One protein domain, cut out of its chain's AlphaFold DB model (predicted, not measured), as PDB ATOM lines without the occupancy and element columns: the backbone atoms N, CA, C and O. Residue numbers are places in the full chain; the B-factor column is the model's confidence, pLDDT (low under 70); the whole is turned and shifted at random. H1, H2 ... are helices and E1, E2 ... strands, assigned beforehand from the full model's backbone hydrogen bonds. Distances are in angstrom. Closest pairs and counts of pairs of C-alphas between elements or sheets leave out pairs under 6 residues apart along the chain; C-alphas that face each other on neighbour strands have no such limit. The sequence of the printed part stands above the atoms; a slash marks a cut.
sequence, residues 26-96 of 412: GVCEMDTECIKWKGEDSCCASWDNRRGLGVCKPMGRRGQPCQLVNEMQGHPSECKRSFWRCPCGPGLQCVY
ATOM      1  N   GLY A  26     -25.848  -1.861  42.833       73.06
ATOM      2  CA  GLY A  26     -25.295  -3.124  42.328       73.06
ATOM      3  C   GLY A  26     -26.298  -4.280  42.280       73.06
ATOM      4  O   GLY A  26     -25.906  -5.414  42.546       73.06
ATOM      5  N   VAL A  27     -27.567  -3.992  41.966       86.00
ATOM      6  CA  VAL A  27     -28.559  -5.003  41.554       86.00
ATOM      7  C   VAL A  27     -28.092  -5.693  40.275       86.00
ATOM      8  O   VAL A  27     -27.499  -5.050  39.412       86.00
ATOM      9  N   CYS A  28     -28.360  -6.991  40.178       86.38
ATOM     10  CA  CYS A  28     -28.006  -7.830  39.040       86.38
ATOM     11  C   CYS A  28     -28.998  -8.987  38.876       86.38
ATOM     12  O   CYS A  28     -29.732  -9.351  39.806       86.38
ATOM     13  N   GLU A  29     -28.942  -9.623  37.715       84.56
ATOM     14  CA  GLU A  29     -29.534 -10.932  37.450       84.56
ATOM     15  C   GLU A  29     -28.471 -12.015  37.222       84.56
ATOM     16  O   GLU A  29     -28.702 -13.165  37.605       84.56
ATOM     17  N   MET A  30     -27.303 -11.652  36.669       85.81
ATOM     18  CA  MET A  30     -26.267 -12.592  36.211       85.81
ATOM     19  C   MET A  30     -24.847 -12.203  36.650       85.81
ATOM     20  O   MET A  30     -24.521 -11.023  36.781       85.81
ATOM     21  N   ASP A  31     -23.964 -13.196  36.827       90.12
ATOM     22  CA  ASP A  31     -22.548 -12.990  37.193       90.12
ATOM     23  C   ASP A  31     -21.820 -12.031  36.233       90.12
ATOM     24  O   ASP A  31     -21.017 -11.203  36.660       90.12
ATOM     25  N   THR A  32     -22.123 -12.111  34.935       88.62
ATOM     26  CA  THR A  32     -21.514 -11.286  33.880       88.62
ATOM     27  C   THR A  32     -21.771  -9.791  34.061       88.62
ATOM     28  O   THR A  32     -20.912  -8.974  33.721       88.62
ATOM     29  N   GLU A  33     -22.910  -9.411  34.640       89.06
ATOM     30  CA  GLU A  33     -23.192  -8.023  35.001       89.06
ATOM     31  C   GLU A  33     -22.276  -7.581  36.139       89.06
ATOM     32  O   GLU A  33     -21.655  -6.525  36.060       89.06
ATOM     33  N   CYS A  34     -22.096  -8.412  37.160       89.44
ATOM     34  CA  CYS A  34     -21.228  -8.080  38.283       89.44
ATOM     35  C   CYS A  34     -19.766  -7.942  37.873       89.44
ATOM     36  O   CYS A  34     -19.158  -6.916  38.181       89.44
ATOM     37  N   ILE A  35     -19.251  -8.881  37.077       88.94
ATOM     38  CA  ILE A  35     -17.908  -8.802  36.490       88.94
ATOM     39  C   ILE A  35     -17.754  -7.496  35.692       88.94
ATOM     40  O   ILE A  35     -16.806  -6.742  35.917       88.94
ATOM     41  N   LYS A  36     -18.718  -7.165  34.820       86.19
ATOM     42  CA  LYS A  36     -18.688  -5.942  33.996       86.19
ATOM     43  C   LYS A  36     -18.753  -4.646  34.816       86.19
ATOM     44  O   LYS A  36     -18.115  -3.667  34.441       86.19
ATOM     45  N   TRP A  37     -19.539  -4.610  35.892       82.94
ATOM     46  CA  TRP A  37     -19.766  -3.399  36.694       82.94
ATOM     47  C   TRP A  37     -18.740  -3.209  37.821       82.94
ATOM     48  O   TRP A  37     -18.549  -2.081  38.278       82.94
ATOM     49  N   LYS A  38     -18.103  -4.285  38.300       80.25
ATOM     50  CA  LYS A  38     -17.079  -4.242  39.359       80.25
ATOM     51  C   LYS A  38     -15.649  -4.311  38.828       80.25
ATOM     52  O   LYS A  38     -14.764  -3.787  39.493       80.25
ATOM     53  N   GLY A  39     -15.422  -4.919  37.662       72.62
ATOM     54  CA  GLY A  39     -14.079  -5.136  37.112       72.62
ATOM     55  C   GLY A  39     -13.260  -6.197  37.861       72.62
ATOM     56  O   GLY A  39     -12.044  -6.246  37.703       72.62
ATOM     57  N   GLU A  40     -13.917  -7.023  38.678       77.31
ATOM     58  CA  GLU A  40     -13.322  -8.057  39.532       77.31
ATOM     59  C   GLU A  40     -14.196  -9.321  39.515       77.31
ATOM     60  O   GLU A  40     -15.413  -9.227  39.304       77.31
ATOM     61  N   ASP A  41     -13.599 -10.482  39.812       82.38
ATOM     62  CA  ASP A  41     -14.318 -11.751  39.994       82.38
ATOM     63  C   ASP A  41     -15.392 -11.595  41.083       82.38
ATOM     64  O   ASP A  41     -15.121 -11.480  42.287       82.38
ATOM     65  N   SER A  42     -16.643 -11.544  40.640       89.88
ATOM     66  CA  SER A  42     -17.797 -11.230  41.471       89.88
ATOM     67  C   SER A  42     -19.039 -11.887  40.892       89.88
ATOM     68  O   SER A  42     -19.245 -11.908  39.681       89.88
ATOM     69  N   CYS A  43     -19.870 -12.448  41.762       90.81
ATOM     70  CA  CYS A  43     -21.064 -13.168  41.349       90.81
ATOM     71  C   CYS A  43     -22.325 -12.337  41.594       90.81
ATOM     72  O   CYS A  43     -22.353 -11.466  42.475       90.81
ATOM     73  N   CYS A  44     -23.389 -12.664  40.868       90.38
ATOM     74  CA  CYS A  44     -24.720 -12.197  41.207       90.38
ATOM     75  C   CYS A  44     -25.375 -13.181  42.178       90.38
ATOM     76  O   CYS A  44     -25.704 -14.303  41.802       90.38
ATOM     77  N   ALA A  45     -25.556 -12.772  43.434       86.88
ATOM     78  CA  ALA A  45     -26.123 -13.617  44.484       86.88
ATOM     79  C   ALA A  45     -27.222 -12.889  45.262       86.88
ATOM     80  O   ALA A  45     -27.192 -11.667  45.415       86.88
ATOM     81  N   SER A  46     -28.185 -13.651  45.785       82.06
ATOM     82  CA  SER A  46     -29.334 -13.130  46.542       82.06
ATOM     83  C   SER A  46     -28.885 -12.196  47.674       82.06
ATOM     84  O   SER A  46     -27.944 -12.535  48.396       82.06
ATOM     85  N   TRP A  47     -29.509 -11.024  47.846       69.94
ATOM     86  CA  TRP A  47     -29.137 -10.020  48.862       69.94
ATOM     87  C   TRP A  47     -29.018 -10.643  50.258       69.94
ATOM     88  O   TRP A  47     -27.972 -10.534  50.908       69.94
ATOM     89  N   ASP A  48     -30.046 -11.387  50.652       65.81
ATOM     90  CA  ASP A  48     -30.134 -12.159  51.886       65.81
ATOM     91  C   ASP A  48     -30.705 -13.566  51.611       65.81
ATOM     92  O   ASP A  48     -30.853 -13.986  50.461       65.81
ATOM     93  N   ASN A  49     -31.004 -14.311  52.674       53.81
ATOM     94  CA  ASN A  49     -31.619 -15.639  52.629       53.81
ATOM     95  C   ASN A  49     -33.165 -15.613  52.627       53.81
ATOM     96  O   ASN A  49     -33.787 -16.593  53.027       53.81
ATOM     97  N   ARG A  50     -33.791 -14.479  52.280       47.41
ATOM     98  CA  ARG A  50     -35.252 -14.264  52.337       47.41
ATOM     99  C   ARG A  50     -35.824 -13.534  51.113       47.41
ATOM    100  O   ARG A  50     -37.044 -13.432  50.998       47.41
ATOM    101  N   ARG A  51     -34.989 -12.976  50.227       54.59
ATOM    102  CA  ARG A  51     -35.398 -12.104  49.111       54.59
ATOM    103  C   ARG A  51     -34.567 -12.366  47.856       54.59
ATOM    104  O   ARG A  51     -33.412 -11.965  47.810       54.59
ATOM    105  N   GLY A  52     -35.183 -12.900  46.796       62.78
ATOM    106  CA  GLY A  52     -34.542 -13.220  45.503       62.78
ATOM    107  C   GLY A  52     -34.052 -12.034  44.644       62.78
ATOM    108  O   GLY A  52     -33.965 -12.150  43.417       62.78
ATOM    109  N   LEU A  53     -33.753 -10.891  45.267       79.19
ATOM    110  CA  LEU A  53     -33.081  -9.755  44.641       79.19
ATOM    111  C   LEU A  53     -31.588 -10.077  44.524       79.19
ATOM    112  O   LEU A  53     -30.896 -10.171  45.538       79.19
ATOM    113  N   GLY A  54     -31.094 -10.239  43.298       84.25
ATOM    114  CA  GLY A  54     -29.669 -10.430  43.046       84.25
ATOM    115  C   GLY A  54     -28.895  -9.135  43.280       84.25
ATOM    116  O   GLY A  54     -29.325  -8.064  42.848       84.25
ATOM    117  N   VAL A  55     -27.751  -9.233  43.953       87.88
ATOM    118  CA  VAL A  55     -26.750  -8.163  44.012       87.88
ATOM    119  C   VAL A  55     -25.338  -8.695  43.835       87.88
ATOM    120  O   VAL A  55     -25.019  -9.834  44.186       87.88
ATOM    121  N   CYS A  56     -24.478  -7.823  43.324       89.81
ATOM    122  CA  CYS A  56     -23.086  -8.134  43.070       89.81
ATOM    123  C   CYS A  56     -22.291  -8.281  44.361       89.81
ATOM    124  O   CYS A  56     -22.104  -7.321  45.118       89.81
ATOM    125  N   LYS A  57     -21.794  -9.497  44.582       89.00
ATOM    126  CA  LYS A  57     -21.021  -9.891  45.757       89.00
ATOM    127  C   LYS A  57     -19.633 -10.391  45.335       89.00
ATOM    128  O   LYS A  57     -19.497 -10.982  44.266       89.00
ATOM    129  N   PRO A  58     -18.592 -10.161  46.153       90.19
ATOM    130  CA  PRO A  58     -17.272 -10.719  45.891       90.19
ATOM    131  C   PRO A  58     -17.287 -12.244  46.052       90.19
ATOM    132  O   PRO A  58     -18.048 -12.787  46.859       90.19
ATOM    133  N   MET A  59     -16.399 -12.922  45.326       91.12
ATOM    134  CA  MET A  59     -16.168 -14.364  45.460       91.12
ATOM    135  C   MET A  59     -15.758 -14.770  46.889       91.12
ATOM    136  O   MET A  59     -15.156 -13.994  47.641       91.12
ATOM    137  N   GLY A  60     -16.072 -16.012  47.267       89.12
ATOM    138  CA  GLY A  60     -15.781 -16.573  48.585       89.12
ATOM    139  C   GLY A  60     -14.279 -16.725  48.841       89.12
ATOM    140  O   GLY A  60     -13.548 -17.309  48.042       89.12
ATOM    141  N   ARG A  61     -13.798 -16.216  49.976       87.50
ATOM    142  CA  ARG A  61     -12.378 -16.280  50.370       87.50
ATOM    143  C   ARG A  61     -12.072 -17.543  51.172       87.50
ATOM    144  O   ARG A  61     -12.964 -18.139  51.771       87.50
ATOM    145  N   ARG A  62     -10.791 -17.921  51.249       87.44
ATOM    146  CA  ARG A  62     -10.336 -19.107  51.996       87.44
ATOM    147  C   ARG A  62     -10.894 -19.129  53.428       87.44
ATOM    148  O   ARG A  62     -10.776 -18.145  54.153       87.44
ATOM    149  N   GLY A  63     -11.487 -20.253  53.825       79.56
ATOM    150  CA  GLY A  63     -12.113 -20.465  55.133       79.56
ATOM    151  C   GLY A  63     -13.482 -19.798  55.328       79.56
ATOM    152  O   GLY A  63     -14.110 -20.031  56.359       79.56
ATOM    153  N   GLN A  64     -13.978 -18.996  54.378       81.94
ATOM    154  CA  GLN A  64     -15.344 -18.472  54.452       81.94
ATOM    155  C   GLN A  64     -16.368 -19.568  54.140       81.94
ATOM    156  O   GLN A  64     -16.085 -20.424  53.299       81.94
ATOM    157  N   PRO A  65     -17.571 -19.517  54.749       76.69
ATOM    158  CA  PRO A  65     -18.661 -20.416  54.403       76.69
ATOM    159  C   PRO A  65     -19.015 -20.350  52.917       76.69
ATOM    160  O   PRO A  65     -19.239 -19.263  52.389       76.69
ATOM    161  N   CYS A  66     -19.127 -21.504  52.267       78.56
ATOM    162  CA  CYS A  66     -19.490 -21.628  50.853       78.56
ATOM    163  C   CYS A  66     -20.760 -22.476  50.682       78.56
ATOM    164  O   CYS A  66     -21.397 -22.851  51.670       78.56
ATOM    165  N   GLN A  67     -21.168 -22.732  49.437       76.50
ATOM    166  CA  GLN A  67     -22.241 -23.675  49.115       76.50
ATOM    167  C   GLN A  67     -21.863 -24.507  47.887       76.50
ATOM    168  O   GLN A  67     -21.546 -23.940  46.844       76.50
ATOM    169  N   LEU A  68     -21.949 -25.836  48.002       69.00
ATOM    170  CA  LEU A  68     -21.584 -26.774  46.931       69.00
ATOM    171  C   LEU A  68     -22.371 -26.535  45.633       69.00
ATOM    172  O   LEU A  68     -21.799 -26.627  44.556       69.00
ATOM    173  N   VAL A  69     -23.654 -26.164  45.722       66.88
ATOM    174  CA  VAL A  69     -24.499 -25.927  44.536       66.88
ATOM    175  C   VAL A  69     -23.996 -24.744  43.700       66.88
ATOM    176  O   VAL A  69     -23.959 -24.830  42.478       66.88
ATOM    177  N   ASN A  70     -23.544 -23.659  44.340       72.81
ATOM    178  CA  ASN A  70     -22.947 -22.522  43.629       72.81
ATOM    179  C   ASN A  70     -21.630 -22.893  42.941       72.81
ATOM    180  O   ASN A  70     -21.334 -22.359  41.875       72.81
ATOM    181  N   GLU A  71     -20.854 -23.780  43.565       76.06
ATOM    182  CA  GLU A  71     -19.590 -24.285  43.033       76.06
ATOM    183  C   GLU A  71     -19.826 -25.142  41.780       76.06
ATOM    184  O   GLU A  71     -19.184 -24.944  40.753       76.06
ATOM    185  N   MET A  72     -20.819 -26.039  41.837       68.75
ATOM    186  CA  MET A  72     -21.238 -26.889  40.713       68.75
ATOM    187  C   MET A  72     -21.804 -26.096  39.524       68.75
ATOM    188  O   MET A  72     -21.782 -26.596  38.405       68.75
ATOM    189  N   GLN A  73     -22.294 -24.872  39.745       71.94
ATOM    190  CA  GLN A  73     -22.746 -23.962  38.682       71.94
ATOM    191  C   GLN A  73     -21.595 -23.267  37.930       71.94
ATOM    192  O   GLN A  73     -21.855 -22.574  36.948       71.94
ATOM    193  N   GLY A  74     -20.343 -23.417  38.380       76.06
ATOM    194  CA  GLY A  74     -19.190 -22.720  37.806       76.06
ATOM    195  C   GLY A  74     -19.212 -21.205  38.049       76.06
ATOM    196  O   GLY A  74     -20.087 -20.680  38.739       76.06
ATOM    197  N   HIS A  75     -18.231 -20.485  37.499       84.19
ATOM    198  CA  HIS A  75     -18.182 -19.019  37.479       84.19
ATOM    199  C   HIS A  75     -17.450 -18.529  36.212       84.19
ATOM    200  O   HIS A  75     -16.348 -19.020  35.962       84.19
ATOM    201  N   PRO A  76     -18.007 -17.575  35.437       86.56
ATOM    202  CA  PRO A  76     -19.367 -17.038  35.545       86.56
ATOM    203  C   PRO A  76     -20.433 -18.123  35.334       86.56
ATOM    204  O   PRO A  76     -20.271 -19.009  34.503       86.56
ATOM    205  N   SER A  77     -21.522 -18.063  36.102       79.88
ATOM    206  CA  SER A  77     -22.659 -18.980  35.936       79.88
ATOM    207  C   SER A  77     -23.566 -18.536  34.785       79.88
ATOM    208  O   SER A  77     -23.978 -17.376  34.733       79.88
ATOM    209  N   GLU A  78     -23.944 -19.476  33.915       74.06
ATOM    210  CA  GLU A  78     -24.977 -19.287  32.879       74.06
ATOM    211  C   GLU A  78     -26.408 -19.255  33.455       74.06
ATOM    212  O   GLU A  78     -27.349 -18.834  32.783       74.06
ATOM    213  N   CYS A  79     -26.579 -19.644  34.723       73.56
ATOM    214  CA  CYS A  79     -27.848 -19.613  35.451       73.56
ATOM    215  C   CYS A  79     -27.856 -18.540  36.551       73.56
ATOM    216  O   CYS A  79     -26.852 -18.331  37.240       73.56
ATOM    217  N   LYS A  80     -29.018 -17.920  36.801       74.06
ATOM    218  CA  LYS A  80     -29.218 -17.045  37.968       74.06
ATOM    219  C   LYS A  80     -29.043 -17.840  39.265       74.06
ATOM    220  O   LYS A  80     -29.693 -18.869  39.469       74.06
ATOM    221  N   ARG A  81     -28.200 -17.344  40.172       77.00
ATOM    222  CA  ARG A  81     -27.964 -17.977  41.477       77.00
ATOM    223  C   ARG A  81     -29.124 -17.685  42.424       77.00
ATOM    224  O   ARG A  81     -29.512 -16.532  42.602       77.00
ATOM    225  N   SER A  82     -29.647 -18.722  43.073       68.44
ATOM    226  CA  SER A  82     -30.654 -18.585  44.135       68.44
ATOM    227  C   SER A  82     -30.048 -18.202  45.488       68.44
ATOM    228  O   SER A  82     -30.706 -17.568  46.303       68.44
ATOM    229  N   PHE A  83     -28.787 -18.557  45.731       74.25
ATOM    230  CA  PHE A  83     -28.184 -18.487  47.058       74.25
ATOM    231  C   PHE A  83     -27.541 -17.128  47.362       74.25
ATOM    232  O   PHE A  83     -27.107 -16.398  46.473       74.25
ATOM    233  N   TRP A  84     -27.416 -16.796  48.652       78.50
ATOM    234  CA  TRP A  84     -26.916 -15.491  49.114       78.50
ATOM    235  C   TRP A  84     -25.386 -15.351  49.186       78.50
ATOM    236  O   TRP A  84     -24.873 -14.318  49.638       78.50
ATOM    237  N   ARG A  85     -24.655 -16.396  48.789       84.25
ATOM    238  CA  ARG A  85     -23.186 -16.466  48.763       84.25
ATOM    239  C   ARG A  85     -22.708 -16.617  47.321       84.25
ATOM    240  O   ARG A  85     -23.459 -17.122  46.495       84.25
ATOM    241  N   CYS A  86     -21.461 -16.252  47.048       87.94
ATOM    242  CA  CYS A  86     -20.787 -16.602  45.797       87.94
ATOM    243  C   CYS A  86     -20.096 -17.974  45.877       87.94
ATOM    244  O   CYS A  86     -19.964 -18.513  46.984       87.94
ATOM    245  N   PRO A  87     -19.664 -18.547  44.734       89.94
ATOM    246  CA  PRO A  87     -18.699 -19.645  44.704       89.94
ATOM    247  C   PRO A  87     -17.389 -19.272  45.396       89.94
ATOM    248  O   PRO A  87     -17.139 -18.102  45.717       89.94
ATOM    249  N   CYS A  88     -16.533 -20.263  45.604       90.88
ATOM    250  CA  CYS A  88     -15.180 -20.028  46.077       90.88
ATOM    251  C   CYS A  88     -14.319 -19.338  45.007       90.88
ATOM    252  O   CYS A  88     -14.444 -19.604  43.817       90.88
ATOM    253  N   GLY A  89     -13.478 -18.392  45.437       89.06
ATOM    254  CA  GLY A  89     -12.605 -17.616  44.555       89.06
ATOM    255  C   GLY A  89     -11.552 -18.467  43.834       89.06
ATOM    256  O   GLY A  89     -11.311 -19.604  44.238       89.06
ATOM    257  N   PRO A  90     -10.884 -17.919  42.802       85.31
ATOM    258  CA  PRO A  90      -9.929 -18.660  41.979       85.31
ATOM    259  C   PRO A  90      -8.915 -19.485  42.786       85.31
ATOM    260  O   PRO A  90      -8.290 -18.995  43.729       85.31
ATOM    261  N   GLY A  91      -8.752 -20.756  42.407       82.44
ATOM    262  CA  GLY A  91      -7.861 -21.709  43.081       82.44
ATOM    263  C   GLY A  91      -8.393 -22.283  44.401       82.44
ATOM    264  O   GLY A  91      -7.692 -23.068  45.045       82.44
ATOM    265  N   LEU A  92      -9.613 -21.927  44.813       85.44
ATOM    266  CA  LEU A  92     -10.308 -22.512  45.955       85.44
ATOM    267  C   LEU A  92     -11.503 -23.350  45.479       85.44
ATOM    268  O   LEU A  92     -12.132 -23.018  44.485       85.44
ATOM    269  N   GLN A  93     -11.823 -24.399  46.231       84.31
ATOM    270  CA  GLN A  93     -13.007 -25.235  46.084       84.31
ATOM    271  C   GLN A  93     -13.842 -25.214  47.364       84.31
ATOM    272  O   GLN A  93     -13.311 -25.122  48.478       84.31
ATOM    273  N   CYS A  94     -15.159 -25.344  47.212       82.12
ATOM    274  CA  CYS A  94     -16.072 -25.491  48.339       82.12
ATOM    275  C   CYS A  94     -16.010 -26.909  48.936       82.12
ATOM    276  O   CYS A  94     -16.497 -27.860  48.328       82.12
ATOM    277  N   VAL A  95     -15.440 -27.056  50.138       72.62
ATOM    278  CA  VAL A  95     -15.252 -28.359  50.808       72.62
ATOM    279  C   VAL A  95     -15.632 -28.298  52.290       72.62
ATOM    280  O   VAL A  95     -15.792 -27.222  52.861       72.62
ATOM    281  N   TYR A  96     -15.781 -29.442  52.955       66.06
ATOM    282  CA  TYR A  96     -16.079 -29.489  54.391       66.06
ATOM    283  C   TYR A  96     -14.865 -29.021  55.217       66.06
ATOM    284  O   TYR A  96     -13.791 -29.614  55.135       66.06
TER     285      TYR A  96
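AT A GLANCE: This is residues 26 to 96 of the 412 residues of a protein of Branchiostoma floridae (UniProt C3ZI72). This domain has little regular structure: a two-stranded hairpin, E1 and E2, with H1 packed on it makes one end, and the small pair H2 and E3 makes the other, joined by loops. The 71 printed residues run H1, E1, E2, H2, E3, an antiparallel sheet E1 - E2 and a mixed class, with 28 residues in named elements. The whole is compact, radius of gyration of the C-alphas 10.8 A, spanning 30 by 28 by 19 A.

HOW THE PARTS SIT: E1, residues 42 to 46, and E2, residues 54 to 58, form an antiparallel hairpin at 139 degrees; N 43 and O 57 are within hydrogen-bond range at 2.9 A. The closest C-alphas of H1, residues 31 to 38, and E1 are those of Asp 31 and Cys 43, 4.4 A. Those of H2, residues 68 to 72, and E3, residues 92 to 96, are Leu 68 and Cys 94, 5.8 A. E3 pairs with no named strand. H1 and E3 are apart. In H1 and H2 every O i to N i+4 pair is within hydrogen-bond range.

IN THESE COORDINATES: E1 and E2 each measure 12.7 A, E3 12.4 A, H1 10.5 A and H2 6.2 A. C-alpha 31 is at (-22.548, -12.990, 37.193), C-alpha 96 at (-16.079, -29.489, 54.391).

THE WHOLE: The C-alphas farthest apart, of Trp 37 and Tyr 96, are 31.7 A apart. The printed part has no cut; H2 to E3 is a long link. Residues 47 to 52, 68 to 69, 72, 82 and 96 have pLDDT under 70.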